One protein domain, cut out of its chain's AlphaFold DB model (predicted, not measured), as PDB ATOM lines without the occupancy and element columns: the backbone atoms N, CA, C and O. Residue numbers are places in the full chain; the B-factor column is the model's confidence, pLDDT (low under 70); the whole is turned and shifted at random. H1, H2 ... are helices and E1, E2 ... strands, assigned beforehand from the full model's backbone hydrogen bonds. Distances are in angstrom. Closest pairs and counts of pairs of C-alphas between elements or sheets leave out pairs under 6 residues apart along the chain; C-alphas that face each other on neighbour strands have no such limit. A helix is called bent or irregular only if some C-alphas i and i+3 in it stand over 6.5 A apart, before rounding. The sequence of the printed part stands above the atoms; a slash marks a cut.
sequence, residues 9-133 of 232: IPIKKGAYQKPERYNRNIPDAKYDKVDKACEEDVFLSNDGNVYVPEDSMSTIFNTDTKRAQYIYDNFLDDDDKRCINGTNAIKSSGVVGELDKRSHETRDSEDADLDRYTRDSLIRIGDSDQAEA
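Overview. This is residues 9 to 133 of the 232 residues of an uncharacterized protein of Drancourtella sp. An12 (UniProt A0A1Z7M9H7). A small curled sheet of four strands forms one end of the domain, and three long helices, H1, H5 and H4, run from it toward the other end, with H5 between the other two. H2 packs over the sheet and H3 packs on H2, while residues 9 to 27, with no named element, run from beside E1 to the far end of the helices. The printed part has 125 residues, with six named helices and four named strands in the order H1 E1 E2 H2 H3 E3 E4 H4 H5 H6; the sheet's order is E1 E2 E4 E3, antiparallel throughout, and the class is mixed. It is compact, with a radius of gyration of the C-alphas of 13.6 A and spans of 38 by 32 by 20 A.

Arrangement. The strongly twisted sheet has edge strands E1, residues 43 to 45, and E3, residues 81 to 84, and inner strands E2, residues 50 to 53, and E4, residues 87 to 91. N 51 and O 43 are 2.8 A apart in the hairpin E1 and E2, N 52 and O 90 are 2.9 A apart between E2 and E4, and N 82 and O 89 are 2.8 A apart in the hairpin E3 and E4. Residues 9 to 10 pair antiparallel with residues 43 to 44 of E1. H2, residues 54 to 60, is on the sheet at a height of 5.3 A. H3, residues 65 to 74, touches H2, closest at the C-alphas of Ser 58 and Ala 68, 5.0 A apart. E2, H2 and H3, and E3 form a split strand-helix-strand unit, two strands running the same way with E4 between them, and its crossover is right-handed. H4, residues 92 to 104, and H5, residues 109 to 126, form a helical hairpin at a shallow tilt of 25 degrees, with the C-alphas of Ser 103 and Ala 112 4.3 A apart at their closest; each only grazes the sheet. H5 touches H1, residues 28 to 40, with residues 114 to 122 alone, closest at the C-alphas of Val 34 and Thr 118, 6.5 A apart, at a shallow tilt of 27 degrees, the same way. H6, residues 129 to 133, touches no helix and only grazes the sheet. Every O i to N i+4 pair is within hydrogen-bond range in H1, H3, H4, H5 and H6; in H2, which is irregular with C-alphas 55 and 58 7.3 A apart, 1 of 3 is, beside 3 of 4 O i to N i+3 pairs.

Along the chain. H1 begins at C-alpha 28, (240.158, 296.533, 185.506), and is 17.9 A long. H5 is the longest helix, 25.9 A, H4 is 18.4 A, H3 is 14.1 A and E4 is 12.6 A. H6 ends at C-alpha 133, (237.539, 267.604, 173.243).

Size, cuts and confidence. The C-alphas farthest apart are those of Asn 25 and Asn 85, 39.5 A. The printed part has no cut and no long link. Mean pLDDT of the printed part is 95.0, and no printed residue is under 70.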
ATOM      1  N   ILE A   9     240.532 268.571 185.665       97.44
ATOM      2  CA  ILE A   9     241.253 268.942 184.448       97.44
ATOM      3  C   ILE A   9     241.384 270.473 184.437       97.44
ATOM      4  O   ILE A   9     240.395 271.165 184.183       97.44
ATOM      5  N   PRO A  10     242.582 271.025 184.697       97.25
ATOM      6  CA  PRO A  10     242.796 272.470 184.694       97.25
ATOM      7  C   PRO A  10     242.442 273.108 183.349       97.25
ATOM      8  O   PRO A  10     242.660 272.513 182.284       97.25
ATOM      9  N   ILE A  11     241.939 274.339 183.390       96.75
ATOM     10  CA  ILE A  11     241.709 275.134 182.184       96.75
ATOM     11  C   ILE A  11     243.069 275.558 181.630       96.75
ATOM     12  O   ILE A  11     243.923 276.086 182.340       96.75
ATOM     13  N   LYS A  12     243.314 275.289 180.345       95.06
ATOM     14  CA  LYS A  12     244.561 275.726 179.714       95.06
ATOM     15  C   LYS A  12     244.537 277.241 179.555       95.06
ATOM     16  O   LYS A  12     243.520 277.822 179.179       95.06
ATOM     17  N   LYS A  13     245.686 277.883 179.757       91.69
ATOM     18  CA  LYS A  13     245.834 279.313 179.483       91.69
ATOM     19  C   LYS A  13     245.421 279.617 178.039       91.69
ATOM     20  O   LYS A  13     245.939 278.998 177.111       91.69
ATOM     21  N   GLY A  14     244.495 280.560 177.864       90.81
ATOM     22  CA  GLY A  14     243.952 280.921 176.552       90.81
ATOM     23  C   GLY A  14     243.002 279.887 175.935       90.81
ATOM     24  O   GLY A  14     242.748 279.960 174.739       90.81
ATOM     25  N   ALA A  15     242.478 278.928 176.712       91.25
ATOM     26  CA  ALA A  15     241.515 277.935 176.219       91.25
ATOM     27  C   ALA A  15     240.172 278.538 175.786       91.25
ATOM     28  O   ALA A  15     239.444 277.905 175.029       91.25
ATOM     29  N   TYR A  16     239.838 279.732 176.274       96.00
ATOM     30  CA  TYR A  16     238.595 280.425 175.966       96.00
ATOM     31  C   TYR A  16     238.858 281.910 175.706       96.00
ATOM     32  O   TYR A  16     239.830 282.491 176.198       96.00
ATOM     33  N   GLN A  17     237.980 282.535 174.925       95.81
ATOM     34  CA  GLN A  17     238.015 283.973 174.688       95.81
ATOM     35  C   GLN A  17     237.328 284.696 175.848       95.81
ATOM     36  O   GLN A  17     236.152 284.462 176.098       95.81
ATOM     37  N   LYS A  18     238.001 285.630 176.517       95.75
ATOM     38  CA  LYS A  18     237.389 286.417 177.602       95.75
ATOM     39  C   LYS A  18     236.229 287.297 177.107       95.75
ATOM     40  O   LYS A  18     236.326 287.809 175.983       95.75
ATOM     41  N   PRO A  19     235.138 287.458 177.882       95.88
ATOM     42  CA  PRO A  19     234.045 288.367 177.542       95.88
ATOM     43  C   PRO A  19     234.499 289.811 177.349       95.88
ATOM     44  O   PRO A  19     235.563 290.222 177.809       95.88
ATOM     45  N   GLU A  20     233.680 290.597 176.657       92.94
ATOM     46  CA  GLU A  20     233.928 292.031 176.543       92.94
ATOM     47  C   GLU A  20     233.599 292.739 177.864       92.94
ATOM     48  O   GLU A  20     232.578 292.472 178.502       92.94
ATOM     49  N   ARG A  21     234.459 293.677 178.269       92.06
ATOM     50  CA  ARG A  21     234.245 294.535 179.441       92.06
ATOM     51  C   ARG A  21     233.346 295.707 179.042       92.06
ATOM     52  O   ARG A  21     233.832 296.758 178.626       92.06
ATOM     53  N   TYR A  22     232.029 295.509 179.111       81.31
ATOM     54  CA  TYR A  22     231.057 296.510 178.652       81.31
ATOM     55  C   TYR A  22     231.056 297.799 179.486       81.31
ATOM     56  O   TYR A  22     230.859 298.882 178.934       81.31
ATOM     57  N   ASN A  23     231.294 297.707 180.796       85.19
ATOM     58  CA  ASN A  23     231.286 298.862 181.687       85.19
ATOM     59  C   ASN A  23     232.703 299.340 181.995       85.19
ATOM     60  O   ASN A  23     233.430 298.754 182.792       85.19
ATOM     61  N   ARG A  24     233.073 300.458 181.372       81.06
ATOM     62  CA  ARG A  24     234.406 301.060 181.506       81.06
ATOM     63  C   ARG A  24     234.631 301.793 182.828       81.06
ATOM     64  O   ARG A  24     235.752 302.217 183.084       81.06
ATOM     65  N   ASN A  25     233.589 301.971 183.640       86.12
ATOM     66  CA  ASN A  25     233.709 302.602 184.954       86.12
ATOM     67  C   ASN A  25     234.133 301.596 186.031       86.12
ATOM     68  O   ASN A  25     234.602 301.997 187.092       86.12
ATOM     69  N   ILE A  26     234.005 300.296 185.752       89.38
ATOM     70  CA  ILE A  26     234.464 299.241 186.650       89.38
ATOM     71  C   ILE A  26     235.989 299.137 186.538       89.38
ATOM     72  O   ILE A  26     236.502 298.968 185.430       89.38
ATOM     73  N   PRO A  27     236.735 299.208 187.657       91.31
ATOM     74  CA  PRO A  27     238.185 299.074 187.622       91.31
ATOM     75  C   PRO A  27     238.616 297.729 187.031       91.31
ATOM     76  O   PRO A  27     238.118 296.684 187.454       91.31
ATOM     77  N   ASP A  28     239.614 297.743 186.142       92.69
ATOM     78  CA  ASP A  28     240.158 296.533 185.506       92.69
ATOM     79  C   ASP A  28     240.540 295.452 186.521       92.69
ATOM     80  O   ASP A  28     240.264 294.277 186.301       92.69
ATOM     81  N   ALA A  29     241.052 295.850 187.688       93.75
ATOM     82  CA  ALA A  29     241.405 294.935 188.769       93.75
ATOM     83  C   ALA A  29     240.233 294.059 189.259       93.75
ATOM     84  O   ALA A  29     240.466 292.944 189.727       93.75
ATOM     85  N   LYS A  30     238.977 294.532 189.169       94.00
ATOM     86  CA  LYS A  30     237.800 293.714 189.510       94.00
ATOM     87  C   LYS A  30     237.585 292.617 188.458       94.00
ATOM     88  O   LYS A  30     237.412 291.459 188.829       94.00
ATOM     89  N   TYR A  31     237.682 292.954 187.171       95.56
ATOM     90  CA  TYR A  31     237.615 291.975 186.080       95.56
ATOM     91  C   TYR A  31     238.789 290.991 186.109       95.56
ATOM     92  O   TYR A  31     238.587 289.789 185.970       95.56
ATOM     93  N   ASP A  32     240.004 291.478 186.360       95.88
ATOM     94  CA  ASP A  32     241.211 290.650 186.436       95.88
ATOM     95  C   ASP A  32     241.123 289.624 187.575       95.88
ATOM     96  O   ASP A  32     241.628 288.508 187.456       95.88
ATOM     97  N   LYS A  33     240.447 289.970 188.681       96.31
ATOM     98  CA  LYS A  33     240.191 289.039 189.785       96.31
ATOM     99  C   LYS A  33     239.264 287.894 189.357       96.31
ATOM    100  O   LYS A  33     239.534 286.747 189.713       96.31
ATOM    101  N   VAL A  34     238.210 288.196 188.595       96.25
ATOM    102  CA  VAL A  34     237.310 287.179 188.025       96.25
ATOM    103  C   VAL A  34     238.067 286.305 187.031       96.25
ATOM    104  O   VAL A  34     238.051 285.085 187.168       96.25
ATOM    105  N   ASP A  35     238.797 286.917 186.095       96.50
ATOM    106  CA  ASP A  35     239.622 286.205 185.115       96.50
ATOM    107  C   ASP A  35     240.582 285.227 185.798       96.50
ATOM    108  O   ASP A  35     240.678 284.069 185.399       96.50
ATOM    109  N   LYS A  36     241.264 285.681 186.854       96.19
ATOM    110  CA  LYS A  36     242.196 284.854 187.618       96.19
ATOM    111  C   LYS A  36     241.501 283.653 188.260       96.19
ATOM    112  O   LYS A  36     241.990 282.541 188.112       96.19
ATOM    113  N   ALA A  37     240.361 283.849 188.926       96.88
ATOM    114  CA  ALA A  37     239.606 282.737 189.512       96.88
ATOM    115  C   ALA A  37     239.116 281.750 188.436       96.88
ATOM    116  O   ALA A  37     239.214 280.535 188.601       96.88
ATOM    117  N   CYS A  38     238.641 282.263 187.300       97.12
ATOM    118  CA  CYS A  38     238.231 281.453 186.158       97.12
ATOM    119  C   CYS A  38     239.391 280.683 185.507       97.12
ATOM    120  O   CYS A  38     239.164 279.610 184.961       97.12
ATOM    121  N   GLU A  39     240.616 281.207 185.524       95.38
ATOM    122  CA  GLU A  39     241.791 280.549 184.935       95.38
ATOM    123  C   GLU A  39     242.490 279.575 185.898       95.38
ATOM    124  O   GLU A  39     242.975 278.533 185.457       95.38
ATOM    125  N   GLU A  40     242.572 279.912 187.189       95.44
ATOM    126  CA  GLU A  40     243.372 279.174 188.177       95.44
ATOM    127  C   GLU A  40     242.547 278.181 189.008       95.44
ATOM    128  O   GLU A  40     243.036 277.089 189.310       95.44
ATOM    129  N   ASP A  41     241.302 278.529 189.351       96.94
ATOM    130  CA  ASP A  41     240.502 277.745 190.295       96.94
ATOM    131  C   ASP A  41     239.464 276.864 189.594       96.94
ATOM    132  O   ASP A  41     239.319 275.681 189.922       96.94
ATOM    133  N   VAL A  42     238.730 277.438 188.633       98.19
ATOM    134  CA  VAL A  42     237.700 276.732 187.856       98.19
ATOM    135  C   VAL A  42     238.353 275.633 187.019       98.19
ATOM    136  O   VAL A  42     239.442 275.788 186.464       98.19
ATOM    137  N   PHE A  43     237.689 274.483 186.924       98.50
ATOM    138  CA  PHE A  43     238.237 273.329 186.222       98.50
ATOM    139  C   PHE A  43     237.178 272.596 185.405       98.50
ATOM    140  O   PHE A  43     235.991 272.619 185.712       98.50
ATOM    141  N   LEU A  44     237.624 271.914 184.355       98.19
ATOM    142  CA  LEU A  44     236.823 270.926 183.642       98.19
ATOM    143  C   LEU A  44     236.955 269.574 184.339       98.19
ATOM    144  O   LEU A  44     237.972 269.290 184.970       98.19
ATOM    145  N   SER A  45     235.967 268.708 184.183       97.62
ATOM    146  CA  SER A  45     236.047 267.321 184.633       97.62
ATOM    147  C   SER A  45     235.830 266.349 183.472       97.62
ATOM    148  O   SER A  45     235.389 266.732 182.388       97.62
ATOM    149  N   ASN A  46     236.215 265.084 183.650       95.56
ATOM    150  CA  ASN A  46     236.099 264.026 182.633       95.56
ATOM    151  C   ASN A  46     234.647 263.646 182.289       95.56
ATOM    152  O   ASN A  46     234.435 262.912 181.325       95.56
ATOM    153  N   ASP A  47     233.666 264.166 183.022       94.69
ATOM    154  CA  ASP A  47     232.242 264.162 182.678       94.69
ATOM    155  C   ASP A  47     231.842 265.297 181.709       94.69
ATOM    156  O   ASP A  47     230.678 265.418 181.340       94.69
ATOM    157  N   GLY A  48     232.799 266.119 181.266       95.12
ATOM    158  CA  GLY A  48     232.574 267.187 180.289       95.12
ATOM    159  C   GLY A  48     231.914 268.444 180.860       95.12
ATOM    160  O   GLY A  48     231.579 269.347 180.086       95.12
ATOM    161  N   ASN A  49     231.746 268.511 182.184       97.12
ATOM    162  CA  ASN A  49     231.218 269.676 182.881       97.12
ATOM    163  C   ASN A  49     232.341 270.597 183.364       97.12
ATOM    164  O   ASN A  49     233.472 270.168 183.618       97.12
ATOM    165  N   VAL A  50     232.001 271.876 183.502       98.31
ATOM    166  CA  VAL A  50     232.825 272.877 184.183       98.31
ATOM    167  C   VAL A  50     232.395 272.927 185.641       98.31
ATOM    168  O   VAL A  50     231.201 272.907 185.938       98.31
ATOM    169  N   TYR A  51     233.364 273.013 186.541       98.50
ATOM    170  CA  TYR A  51     233.166 273.033 187.978       98.50
ATOM    171  C   TYR A  51     233.797 274.272 188.596       98.50
ATOM    172  O   TYR A  51     234.945 274.615 188.307       98.50
ATOM    173  N   VAL A  52     233.042 274.908 189.486       98.62
ATOM    174  CA  VAL A  52     233.490 276.047 190.282       98.62
ATOM    175  C   VAL A  52     233.743 275.563 191.713       98.62
ATOM    176  O   VAL A  52     232.810 275.036 192.328       98.62
ATOM    177  N   PRO A  53     234.970 275.695 192.253       98.25
ATOM    178  CA  PRO A  53     235.260 275.345 193.642       98.25
ATOM    179  C   PRO A  53     234.458 276.188 194.637       98.25
ATOM    180  O   PRO A  53     234.288 277.390 194.434       98.25
ATOM    181  N   GLU A  54     234.023 275.569 195.736       97.94
ATOM    182  CA  GLU A  54     233.320 276.242 196.842       97.94
ATOM    183  C   GLU A  54     234.126 277.440 197.386       97.94
ATOM    184  O   GLU A  54     233.593 278.538 197.545       97.94
ATOM    185  N   ASP A  55     235.442 277.281 197.543       97.00
ATOM    186  CA  ASP A  55     236.332 278.336 198.051       97.00
ATOM    187  C   ASP A  55     236.409 279.574 197.132       97.00
ATOM    188  O   ASP A  55     236.682 280.690 197.588       97.00
ATOM    189  N   SER A  56     236.118 279.419 195.836       97.69
ATOM    190  CA  SER A  56     236.161 280.508 194.851       97.69
ATOM    191  C   SER A  56     234.854 281.305 194.778       97.69
ATOM    192  O   SER A  56     234.811 282.353 194.126       97.69
ATOM    193  N   MET A  57     233.790 280.871 195.468       97.50
ATOM    194  CA  MET A  57     232.437 281.437 195.341       97.50
ATOM    195  C   MET A  57     232.362 282.933 195.649       97.50
ATOM    196  O   MET A  57     231.630 283.663 194.985       97.50
ATOM    197  N   SER A  58     233.148 283.418 196.613       97.19
ATOM    198  CA  SER A  58     233.194 284.851 196.954       97.19
ATOM    199  C   SER A  58     233.659 285.723 195.787       97.19
ATOM    200  O   SER A  58     233.108 286.796 195.544       97.19
ATOM    201  N   THR A  59     234.633 285.240 195.017       97.19
ATOM    202  CA  THR A  59     235.110 285.928 193.817       97.19
ATOM    203  C   THR A  59     234.112 285.788 192.676       97.19
ATOM    204  O   THR A  59     233.817 286.771 192.010       97.19
ATOM    205  N   ILE A  60     233.550 284.594 192.488       97.81
ATOM    206  CA  ILE A  60     232.622 284.296 191.391       97.81
ATOM    207  C   ILE A  60     231.324 285.109 191.507       97.81
ATOM    208  O   ILE A  60     230.876 285.680 190.517       97.81
ATOM    209  N   PHE A  61     230.760 285.236 192.709       96.19
ATOM    210  CA  PHE A  61     229.535 286.011 192.964       96.19
ATOM    211  C   PHE A  61     229.778 287.476 193.350       96.19
ATOM    212  O   PHE A  61     228.834 288.154 193.774       96.19
ATOM    213  N   ASN A  62     231.029 287.947 193.257       92.88
ATOM    214  CA  ASN A  62     231.435 289.314 193.585       92.88
ATOM    215  C   ASN A  62     230.914 289.771 194.959       92.88
ATOM    216  O   ASN A  62     230.321 290.836 195.113       92.88
ATOM    217  N   THR A  63     231.076 288.927 195.978       93.50
ATOM    218  CA  THR A  63     230.491 289.148 197.304       93.50
ATOM    219  C   THR A  63     231.420 288.655 198.413       93.50
ATOM    220  O   THR A  63     232.472 288.076 198.156       93.50
ATOM    221  N   ASP A  64     231.076 288.920 199.673       95.50
ATOM    222  CA  ASP A  64     231.869 288.411 200.794       95.50
ATOM    223  C   ASP A  64     231.674 286.901 201.002       95.50
ATOM    224  O   ASP A  64     230.683 286.313 200.572       95.50
ATOM    225  N   THR A  65     232.610 286.265 201.706       96.50
ATOM    226  CA  THR A  65     232.602 284.815 201.951       96.50
ATOM    227  C   THR A  65     231.321 284.312 202.618       96.50
ATOM    228  O   THR A  65     230.854 283.231 202.278       96.50
ATOM    229  N   LYS A  66     230.709 285.076 203.537       97.69
ATOM    230  CA  LYS A  66     229.492 284.626 204.237       97.69
ATOM    231  C   LYS A  66     228.294 284.613 203.296       97.69
ATOM    232  O   LYS A  66     227.519 283.662 203.305       97.69
ATOM    233  N   ARG A  67     228.146 285.660 202.480       96.25
ATOM    234  CA  ARG A  67     227.096 285.727 201.454       96.25
ATOM    235  C   ARG A  67     227.310 284.676 200.373       96.25
ATOM    236  O   ARG A  67     226.346 284.047 199.957       96.25
ATOM    237  N   ALA A  68     228.556 284.456 199.963       97.19
ATOM    238  CA  ALA A  68     228.905 283.428 198.993       97.19
ATOM    239  C   ALA A  68     228.542 282.023 199.489       97.19
ATOM    240  O   ALA A  68     227.897 281.279 198.757       97.19
ATOM    241  N   GLN A  69     228.870 281.700 200.745       97.94
ATOM    242  CA  GLN A  69     228.470 280.433 201.355       97.94
ATOM    243  C   GLN A  69     226.947 280.296 201.406       97.94
ATOM    244  O   GLN A  69     226.406 279.265 201.031       97.94
ATOM    245  N   TYR A  70     226.236 281.359 201.800       97.88
ATOM    246  CA  TYR A  70     224.776 281.332 201.835       97.88
ATOM    247  C   TYR A  70     224.166 281.045 200.454       97.88
ATOM    248  O   TYR A  70     223.236 280.246 200.361       97.88
ATOM    249  N   ILE A  71     224.698 281.652 199.387       96.88
ATOM    250  CA  ILE A  71     224.277 281.371 198.004       96.88
ATOM    251  C   ILE A  71     224.556 279.905 197.658       96.88
ATOM    252  O   ILE A  71     223.656 279.218 197.182       96.88
ATOM    253  N   TYR A  72     225.768 279.416 197.933       97.50
ATOM    254  CA  TYR A  72     226.154 278.031 197.665       97.50
ATOM    255  C   TYR A  72     225.226 277.030 198.364       97.50
ATOM    256  O   TYR A  72     224.755 276.086 197.735       97.50
ATOM    257  N   ASP A  73     224.908 277.266 199.635       97.19
ATOM    258  CA  ASP A  73     224.094 276.363 200.448       97.19
ATOM    259  C   ASP A  73     222.604 276.397 200.080       97.19
ATOM    260  O   ASP A  73     221.944 275.368 200.173       97.19
ATOM    261  N   ASN A  74     222.065 277.558 199.684       97.25
ATOM    262  CA  ASN A  74     220.610 277.758 199.611       97.25
ATOM    263  C   ASN A  74     220.066 278.003 198.202       97.25
ATOM    264  O   ASN A  74     218.881 277.767 197.972       97.25
ATOM    265  N   PHE A  75     220.868 278.545 197.283       96.50
ATOM    266  CA  PHE A  75     220.397 278.951 195.949       96.50
ATOM    267  C   PHE A  75     220.903 278.040 194.836       96.50
ATOM    268  O   PHE A  75     220.397 278.114 193.718       96.50
ATOM    269  N   LEU A  76     221.874 277.176 195.129       97.56
ATOM    270  CA  LEU A  76     222.406 276.224 194.167       97.56
ATOM    271  C   LEU A  76     221.970 274.798 194.507       97.56
ATOM    272  O   LEU A  76     221.963 274.409 195.674       97.56
ATOM    273  N   ASP A  77     221.638 274.030 193.471       95.94
ATOM    274  CA  ASP A  77     221.131 272.665 193.601       95.94
ATOM    275  C   ASP A  77     222.197 271.711 194.165       95.94
ATOM    276  O   ASP A  77     223.339 271.667 193.692       95.94
ATOM    277  N   ASP A  78     221.818 270.921 195.170       95.38
ATOM    278  CA  ASP A  78     222.670 269.889 195.759       95.38
ATOM    279  C   ASP A  78     223.018 268.792 194.744       95.38
ATOM    280  O   ASP A  78     224.129 268.251 194.777       95.38
ATOM    281  N   ASP A  79     222.128 268.519 193.783       90.62
ATOM    282  CA  ASP A  79     222.358 267.532 192.725       90.62
ATOM    283  C   ASP A  79     223.473 267.944 191.753       90.62
ATOM    284  O   ASP A  79     223.995 267.091 191.023       90.62
ATOM    285  N   ASP A  80     223.919 269.201 191.783       93.75
ATOM    286  CA  ASP A  80     225.057 269.700 191.010       93.75
ATOM    287  C   ASP A  80     226.360 269.782 191.818       93.75
ATOM    288  O   ASP A  80     227.443 269.925 191.232       93.75
ATOM    289  N   LYS A  81     226.296 269.642 193.149       96.12
ATOM    290  CA  LYS A  81     227.464 269.673 194.041       96.12
ATOM    291  C   LYS A  81     228.201 268.334 194.015       96.12
ATOM    292  O   LYS A  81     227.608 267.253 194.011       96.12
ATOM    293  N   ARG A  82     229.531 268.373 193.967       94.62
ATOM    294  CA  ARG A  82     230.409 267.193 193.912       94.62
ATOM    295  C   ARG A  82     231.663 267.427 194.750       94.62
ATOM    296  O   ARG A  82     232.206 268.524 194.778       94.62
ATOM    297  N   CYS A  83     232.173 266.360 195.359       95.06
ATOM    298  CA  CYS A  83     233.526 266.331 195.911       95.06
ATOM    299  C   CYS A  83     234.442 265.610 194.912       95.06
ATOM    300  O   CYS A  83     234.317 264.400 194.715       95.06
ATOM    301  N   ILE A  84     235.333 266.350 194.246       95.00
ATOM    302  CA  ILE A  84     236.214 265.840 193.185       95.00
ATOM    303  C   ILE A  84     237.657 265.944 193.677       95.00
ATOM    304  O   ILE A  84     238.171 267.040 193.885       95.00
ATOM    305  N   ASN A  85     238.307 264.797 193.899       91.94
ATOM    306  CA  ASN A  85     239.668 264.717 194.450       91.94
ATOM    307  C   ASN A  85     239.846 265.524 195.760       91.94
ATOM    308  O   ASN A  85     240.883 266.151 195.965       91.94
ATOM    309  N   GLY A  86     238.833 265.525 196.637       92.12
ATOM    310  CA  GLY A  86     238.852 266.252 197.914       92.12
ATOM    311  C   GLY A  86     238.474 267.735 197.822       92.12
ATOM    312  O   GLY A  86     238.494 268.424 198.834       92.12
ATOM    313  N   THR A  87     238.122 268.232 196.636       95.44
ATOM    314  CA  THR A  87     237.635 269.602 196.434       95.44
ATOM    315  C   THR A  87     236.121 269.599 196.288       95.44
ATOM    316  O   THR A  87     235.596 268.972 195.364       95.44
ATOM    317  N   ASN A  88     235.427 270.313 197.173       97.81
ATOM    318  CA  ASN A  88     234.015 270.617 196.986       97.81
ATOM    319  C   ASN A  88     233.864 271.626 195.851       97.81
ATOM    320  O   ASN A  88     234.515 272.673 195.829       97.81
ATOM    321  N   ALA A  89     233.030 271.283 194.884       98.06
ATOM    322  CA  ALA A  89     232.762 272.108 193.728       98.06
ATOM    323  C   ALA A  89     231.338 271.873 193.241       98.06
ATOM    324  O   ALA A  89     230.701 270.873 193.570       98.06
ATOM    325  N   ILE A  90     230.855 272.776 192.402       98.19
ATOM    326  CA  ILE A  90     229.527 272.684 191.804       98.19
ATOM    327  C   ILE A  90     229.604 272.881 190.297       98.19
ATOM    328  O   ILE A  90     230.468 273.620 189.814       98.19
ATOM    329  N   LYS A  91     228.718 272.216 189.547       97.88
ATOM    330  CA  LYS A  91     228.604 272.438 188.101       97.88
ATOM    331  C   LYS A  91     228.330 273.917 187.818       97.88
ATOM    332  O   LYS A  91     227.468 274.542 188.437       97.88
ATOM    333  N   SER A  92     229.044 274.478 186.848       98.25
ATOM    334  CA  SER A  92     228.930 275.898 186.511       98.25
ATOM    335  C   SER A  92     227.558 276.272 185.951       98.25
ATOM    336  O   SER A  92     227.228 277.447 185.964       98.25
ATOM    337  N   SER A  93     226.756 275.318 185.464       97.12
ATOM    338  CA  SER A  93     225.399 275.560 184.953       97.12
ATOM    339  C   SER A  93     224.489 276.199 186.002       97.12
ATOM    340  O   SER A  93     223.839 277.200 185.707       97.12
ATOM    341  N   GLY A  94     224.491 275.676 187.233       97.00
ATOM    342  CA  GLY A  94     223.729 276.258 188.341       97.00
ATOM    343  C   GLY A  94     224.240 277.652 188.715       97.00
ATOM    344  O   GLY A  94     223.457 278.581 188.891       97.00
ATOM    345  N   VAL A  95     225.565 277.828 188.737       98.44
ATOM    346  CA  VAL A  95     226.214 279.123 189.014       98.44
ATOM    347  C   VAL A  95     225.863 280.165 187.948       98.44
ATOM    348  O   VAL A  95     225.526 281.295 188.282       98.44
ATOM    349  N   VAL A  96     225.905 279.787 186.669       98.50
ATOM    350  CA  VAL A  96     225.520 280.630 185.527       98.50
ATOM    351  C   VAL A  96     224.063 281.066 185.645       98.50
ATOM    352  O   VAL A  96     223.786 282.246 185.456       98.50
ATOM    353  N   GLY A  97     223.152 280.150 185.989       97.81
ATOM    354  CA  GLY A  97     221.737 280.476 186.186       97.81
ATOM    355  C   GLY A  97     221.514 281.492 187.309       97.81
ATOM    356  O   GLY A  97     220.768 282.454 187.134       97.81
ATOM    357  N   GLU A  98     222.208 281.328 188.436       97.50
ATOM    358  CA  GLU A  98     222.105 282.264 189.559       97.50
ATOM    359  C   GLU A  98     222.757 283.623 189.246       97.50
ATOM    360  O   GLU A  98     222.186 284.664 189.567       97.50
ATOM    361  N   LEU A  99     223.911 283.654 188.568       97.44
ATOM    362  CA  LEU A  99     224.533 284.904 188.104       97.44
ATOM    363  C   LEU A  99     223.635 285.657 187.114       97.44
ATOM    364  O   LEU A  99     223.509 286.877 187.209       97.44
ATOM    365  N   ASP A 100     222.986 284.941 186.192       96.94
ATOM    366  CA  ASP A 100     222.053 285.532 185.232       96.94
ATOM    367  C   ASP A 100     220.881 286.211 185.942       96.94
ATOM    368  O   ASP A 100     220.639 287.404 185.740       96.94
ATOM    369  N   LYS A 101     220.230 285.485 186.856       95.56
ATOM    370  CA  LYS A 101     219.152 286.010 187.695       95.56
ATOM    371  C   LYS A 101     219.596 287.261 188.458       95.56
ATOM    372  O   LYS A 101     218.975 288.315 188.335       95.56
ATOM    373  N   ARG A 102     220.713 287.173 189.187       92.81
ATOM    374  CA  ARG A 102     221.266 288.281 189.986       92.81
ATOM    375  C   ARG A 102     221.594 289.514 189.155       92.81
ATOM    376  O   ARG A 102     221.485 290.622 189.671       92.81
ATOM    377  N   SER A 103     221.999 289.329 187.901       92.88
ATOM    378  CA  SER A 103     222.352 290.435 187.012       92.88
ATOM    379  C   SER A 103     221.153 291.215 186.463       92.88
ATOM    380  O   SER A 103     221.316 292.355 186.032       92.88
ATOM    381  N   HIS A 104     219.957 290.617 186.476       90.06
ATOM    382  CA  HIS A 104     218.718 291.246 186.010       90.06
ATOM    383  C   HIS A 104     217.847 291.790 187.154       90.06
ATOM    384  O   HIS A 104     216.946 292.596 186.914       90.06
ATOM    385  N   GLU A 105     218.091 291.356 188.390       88.81
ATOM    386  CA  GLU A 105     217.379 291.816 189.583       88.81
ATOM    387  C   GLU A 105     217.969 293.124 190.154       88.81
ATOM    388  O   GLU A 105     219.058 293.557 189.781       88.81
ATOM    389  N   THR A 106     217.236 293.791 191.056       73.12
ATOM    390  CA  THR A 106     217.588 295.123 191.583       73.12
ATOM    391  C   THR A 106     218.929 295.116 192.325       73.12
ATOM    392  O   THR A 106     218.997 294.782 193.509       73.12
ATOM    393  N   ARG A 107     219.997 295.530 191.640       74.00
ATOM    394  CA  ARG A 107     221.352 295.667 192.185       74.00
ATOM    395  C   ARG A 107     222.029 296.939 191.698       74.00
ATOM    396  O   ARG A 107     221.555 297.601 190.776       74.00
ATOM    397  N   ASP A 108     223.143 297.264 192.348       84.94
ATOM    398  CA  ASP A 108     224.068 298.266 191.837       84.94
ATOM    399  C   ASP A 108     224.553 297.874 190.433       84.94
ATOM    400  O   ASP A 108     224.792 296.694 190.155       84.94
ATOM    401  N   SER A 109     224.678 298.859 189.545       84.00
ATOM    402  CA  SER A 109     225.051 298.616 188.151       84.00
ATOM    403  C   SER A 109     226.428 297.964 188.005       84.00
ATOM    404  O   SER A 109     226.615 297.169 187.091       84.00
ATOM    405  N   GLU A 110     227.387 298.257 188.893       89.56
ATOM    406  CA  GLU A 110     228.710 297.629 188.815       89.56
ATOM    407  C   GLU A 110     228.646 296.131 189.121       89.56
ATOM    408  O   GLU A 110     229.236 295.313 188.415       89.56
ATOM    409  N   ASP A 111     227.908 295.771 190.169       89.56
ATOM    410  CA  ASP A 111     227.722 294.385 190.593       89.56
ATOM    411  C   ASP A 111     226.992 293.565 189.527       89.56
ATOM    412  O   ASP A 111     227.384 292.436 189.235       89.56
ATOM    413  N   ALA A 112     225.943 294.137 188.929       91.69
ATOM    414  CA  ALA A 112     225.201 293.485 187.857       91.69
ATOM    415  C   ALA A 112     226.104 293.197 186.646       91.69
ATOM    416  O   ALA A 112     226.051 292.113 186.067       91.69
ATOM    417  N   ASP A 113     226.973 294.137 186.275       93.31
ATOM    418  CA  ASP A 113     227.871 293.996 185.129       93.31
ATOM    419  C   ASP A 113     228.993 292.985 185.380       93.31
ATOM    420  O   ASP A 113     229.368 292.248 184.464       93.31
ATOM    421  N   LEU A 114     229.510 292.916 186.610       94.75
ATOM    422  CA  LEU A 114     230.466 291.885 187.006       94.75
ATOM    423  C   LEU A 114     229.822 290.500 187.038       94.75
ATOM    424  O   LEU A 114     230.440 289.551 186.564       94.75
ATOM    425  N   ASP A 115     228.580 290.376 187.510       95.38
ATOM    426  CA  ASP A 115     227.864 289.099 187.478       95.38
ATOM    427  C   ASP A 115     227.633 288.630 186.027       95.38
ATOM    428  O   ASP A 115     227.886 287.463 185.717       95.38
ATOM    429  N   ARG A 116     227.280 289.539 185.096       95.81
ATOM    430  CA  ARG A 116     227.216 289.229 183.649       95.81
ATOM    431  C   ARG A 116     228.567 288.790 183.097       95.81
ATOM    432  O   ARG A 116     228.636 287.822 182.345       95.81
ATOM    433  N   TYR A 117     229.641 289.478 183.477       97.12
ATOM    434  CA  TYR A 117     230.988 289.131 183.032       97.12
ATOM    435  C   TYR A 117     231.422 287.745 183.536       97.12
ATOM    436  O   TYR A 117     231.933 286.940 182.752       97.12
ATOM    437  N   THR A 118     231.186 287.424 184.813       97.62
ATOM    438  CA  THR A 118     231.486 286.094 185.363       97.62
ATOM    439  C   THR A 118     230.639 285.016 184.687       97.62
ATOM    440  O   THR A 118     231.176 283.982 184.286       97.62
ATOM    441  N   ARG A 119     229.335 285.264 184.498       97.94
ATOM    442  CA  ARG A 119     228.413 284.357 183.794       97.94
ATOM    443  C   ARG A 119     228.946 284.015 182.407       97.94
ATOM    444  O   ARG A 119     229.109 282.841 182.075       97.94
ATOM    445  N   ASP A 120     229.267 285.038 181.622       98.19
ATOM    446  CA  ASP A 120     229.744 284.872 180.250       98.19
ATOM    447  C   ASP A 120     231.116 284.182 180.213       98.19
ATOM    448  O   ASP A 120     231.386 283.394 179.309       98.19
ATOM    449  N   SER A 121     231.976 284.413 181.211       98.25
ATOM    450  CA  SER A 121     233.268 283.726 181.327       98.25
ATOM    451  C   SER A 121     233.087 282.221 181.541       98.25
ATOM    452  O   SER A 121     233.705 281.423 180.836       98.25
ATOM    453  N   LEU A 122     232.192 281.820 182.451       98.62
ATOM    454  CA  LEU A 122     231.880 280.409 182.705       98.62
ATOM    455  C   LEU A 122     231.253 279.723 181.482       98.62
ATOM    456  O   LEU A 122     231.628 278.593 181.165       98.62
ATOM    457  N   ILE A 123     230.355 280.412 180.767       98.56
ATOM    458  CA  ILE A 123     229.782 279.919 179.503       98.56
ATOM    459  C   ILE A 123     230.896 279.668 178.485       98.56
ATOM    460  O   ILE A 123     231.008 278.571 177.946       98.56
ATOM    461  N   ARG A 124     231.789 280.639 178.274       98.44
ATOM    462  CA  ARG A 124     232.864 280.515 177.279       98.44
ATOM    463  C   ARG A 124     233.910 279.459 177.632       98.44
ATOM    464  O   ARG A 124     234.480 278.853 176.727       98.44
ATOM    465  N   ILE A 125     234.152 279.198 178.916       98.38
ATOM    466  CA  ILE A 125     234.932 278.028 179.352       98.38
ATOM    467  C   ILE A 125     234.208 276.740 178.939       98.38
ATOM    468  O   ILE A 125     234.832 275.833 178.382       98.38
ATOM    469  N   GLY A 126     232.898 276.670 179.191       97.56
ATOM    470  CA  GLY A 126     232.044 275.545 178.816       97.56
ATOM    471  C   GLY A 126     231.975 275.295 177.311       97.56
ATOM    472  O   GLY A 126     231.897 274.135 176.911       97.56
ATOM    473  N   ASP A 127     232.083 276.342 176.500       97.62
ATOM    474  CA  ASP A 127     232.043 276.282 175.032       97.62
ATOM    475  C   ASP A 127     233.438 276.174 174.388       97.62
ATOM    476  O   ASP A 127     233.577 276.195 173.166       97.62
ATOM    477  N   SER A 128     234.496 276.060 175.195       97.94
ATOM    478  CA  SER A 128     235.868 275.976 174.690       97.94
ATOM    479  C   SER A 128     236.150 274.684 173.913       97.94
ATOM    480  O   SER A 128     235.637 273.608 174.233       97.94
ATOM    481  N   ASP A 129     237.102 274.747 172.974       97.69
ATOM    482  CA  ASP A 129     237.629 273.564 172.271       97.69
ATOM    483  C   ASP A 129     238.143 272.489 173.245       97.69
ATOM    484  O   ASP A 129     238.079 271.286 172.972       97.69
ATOM    485  N   GLN A 130     238.662 272.914 174.403       97.50
ATOM    486  CA  GLN A 130     239.104 272.007 175.454       97.50
ATOM    487  C   GLN A 130     237.926 271.220 176.045       97.50
ATOM    488  O   GLN A 130     238.040 269.998 176.192       97.50
ATOM    489  N   ALA A 131     236.820 271.892 176.374       97.81
ATOM    490  CA  ALA A 131     235.612 271.254 176.889       97.81
ATOM    491  C   ALA A 131     235.019 270.279 175.859       97.81
ATOM    492  O   ALA A 131     234.754 269.117 176.177       97.81
ATOM    493  N   GLU A 132     234.929 270.698 174.595       97.50
ATOM    494  CA  GLU A 132     234.447 269.858 173.495       97.50
ATOM    495  C   GLU A 132     235.309 268.609 173.277       97.50
ATOM    496  O   GLU A 132     234.800 267.494 173.104       97.50
ATOM    497  N   ALA A 133     236.635 268.744 173.348       97.50
ATOM    498  CA  ALA A 133     237.539 267.604 173.243       97.50
ATOM    499  C   ALA A 133     237.328 266.575 174.369       97.50
ATOM    500  O   ALA A 133     237.479 265.371 174.135       97.50
TER     501      ALA A 133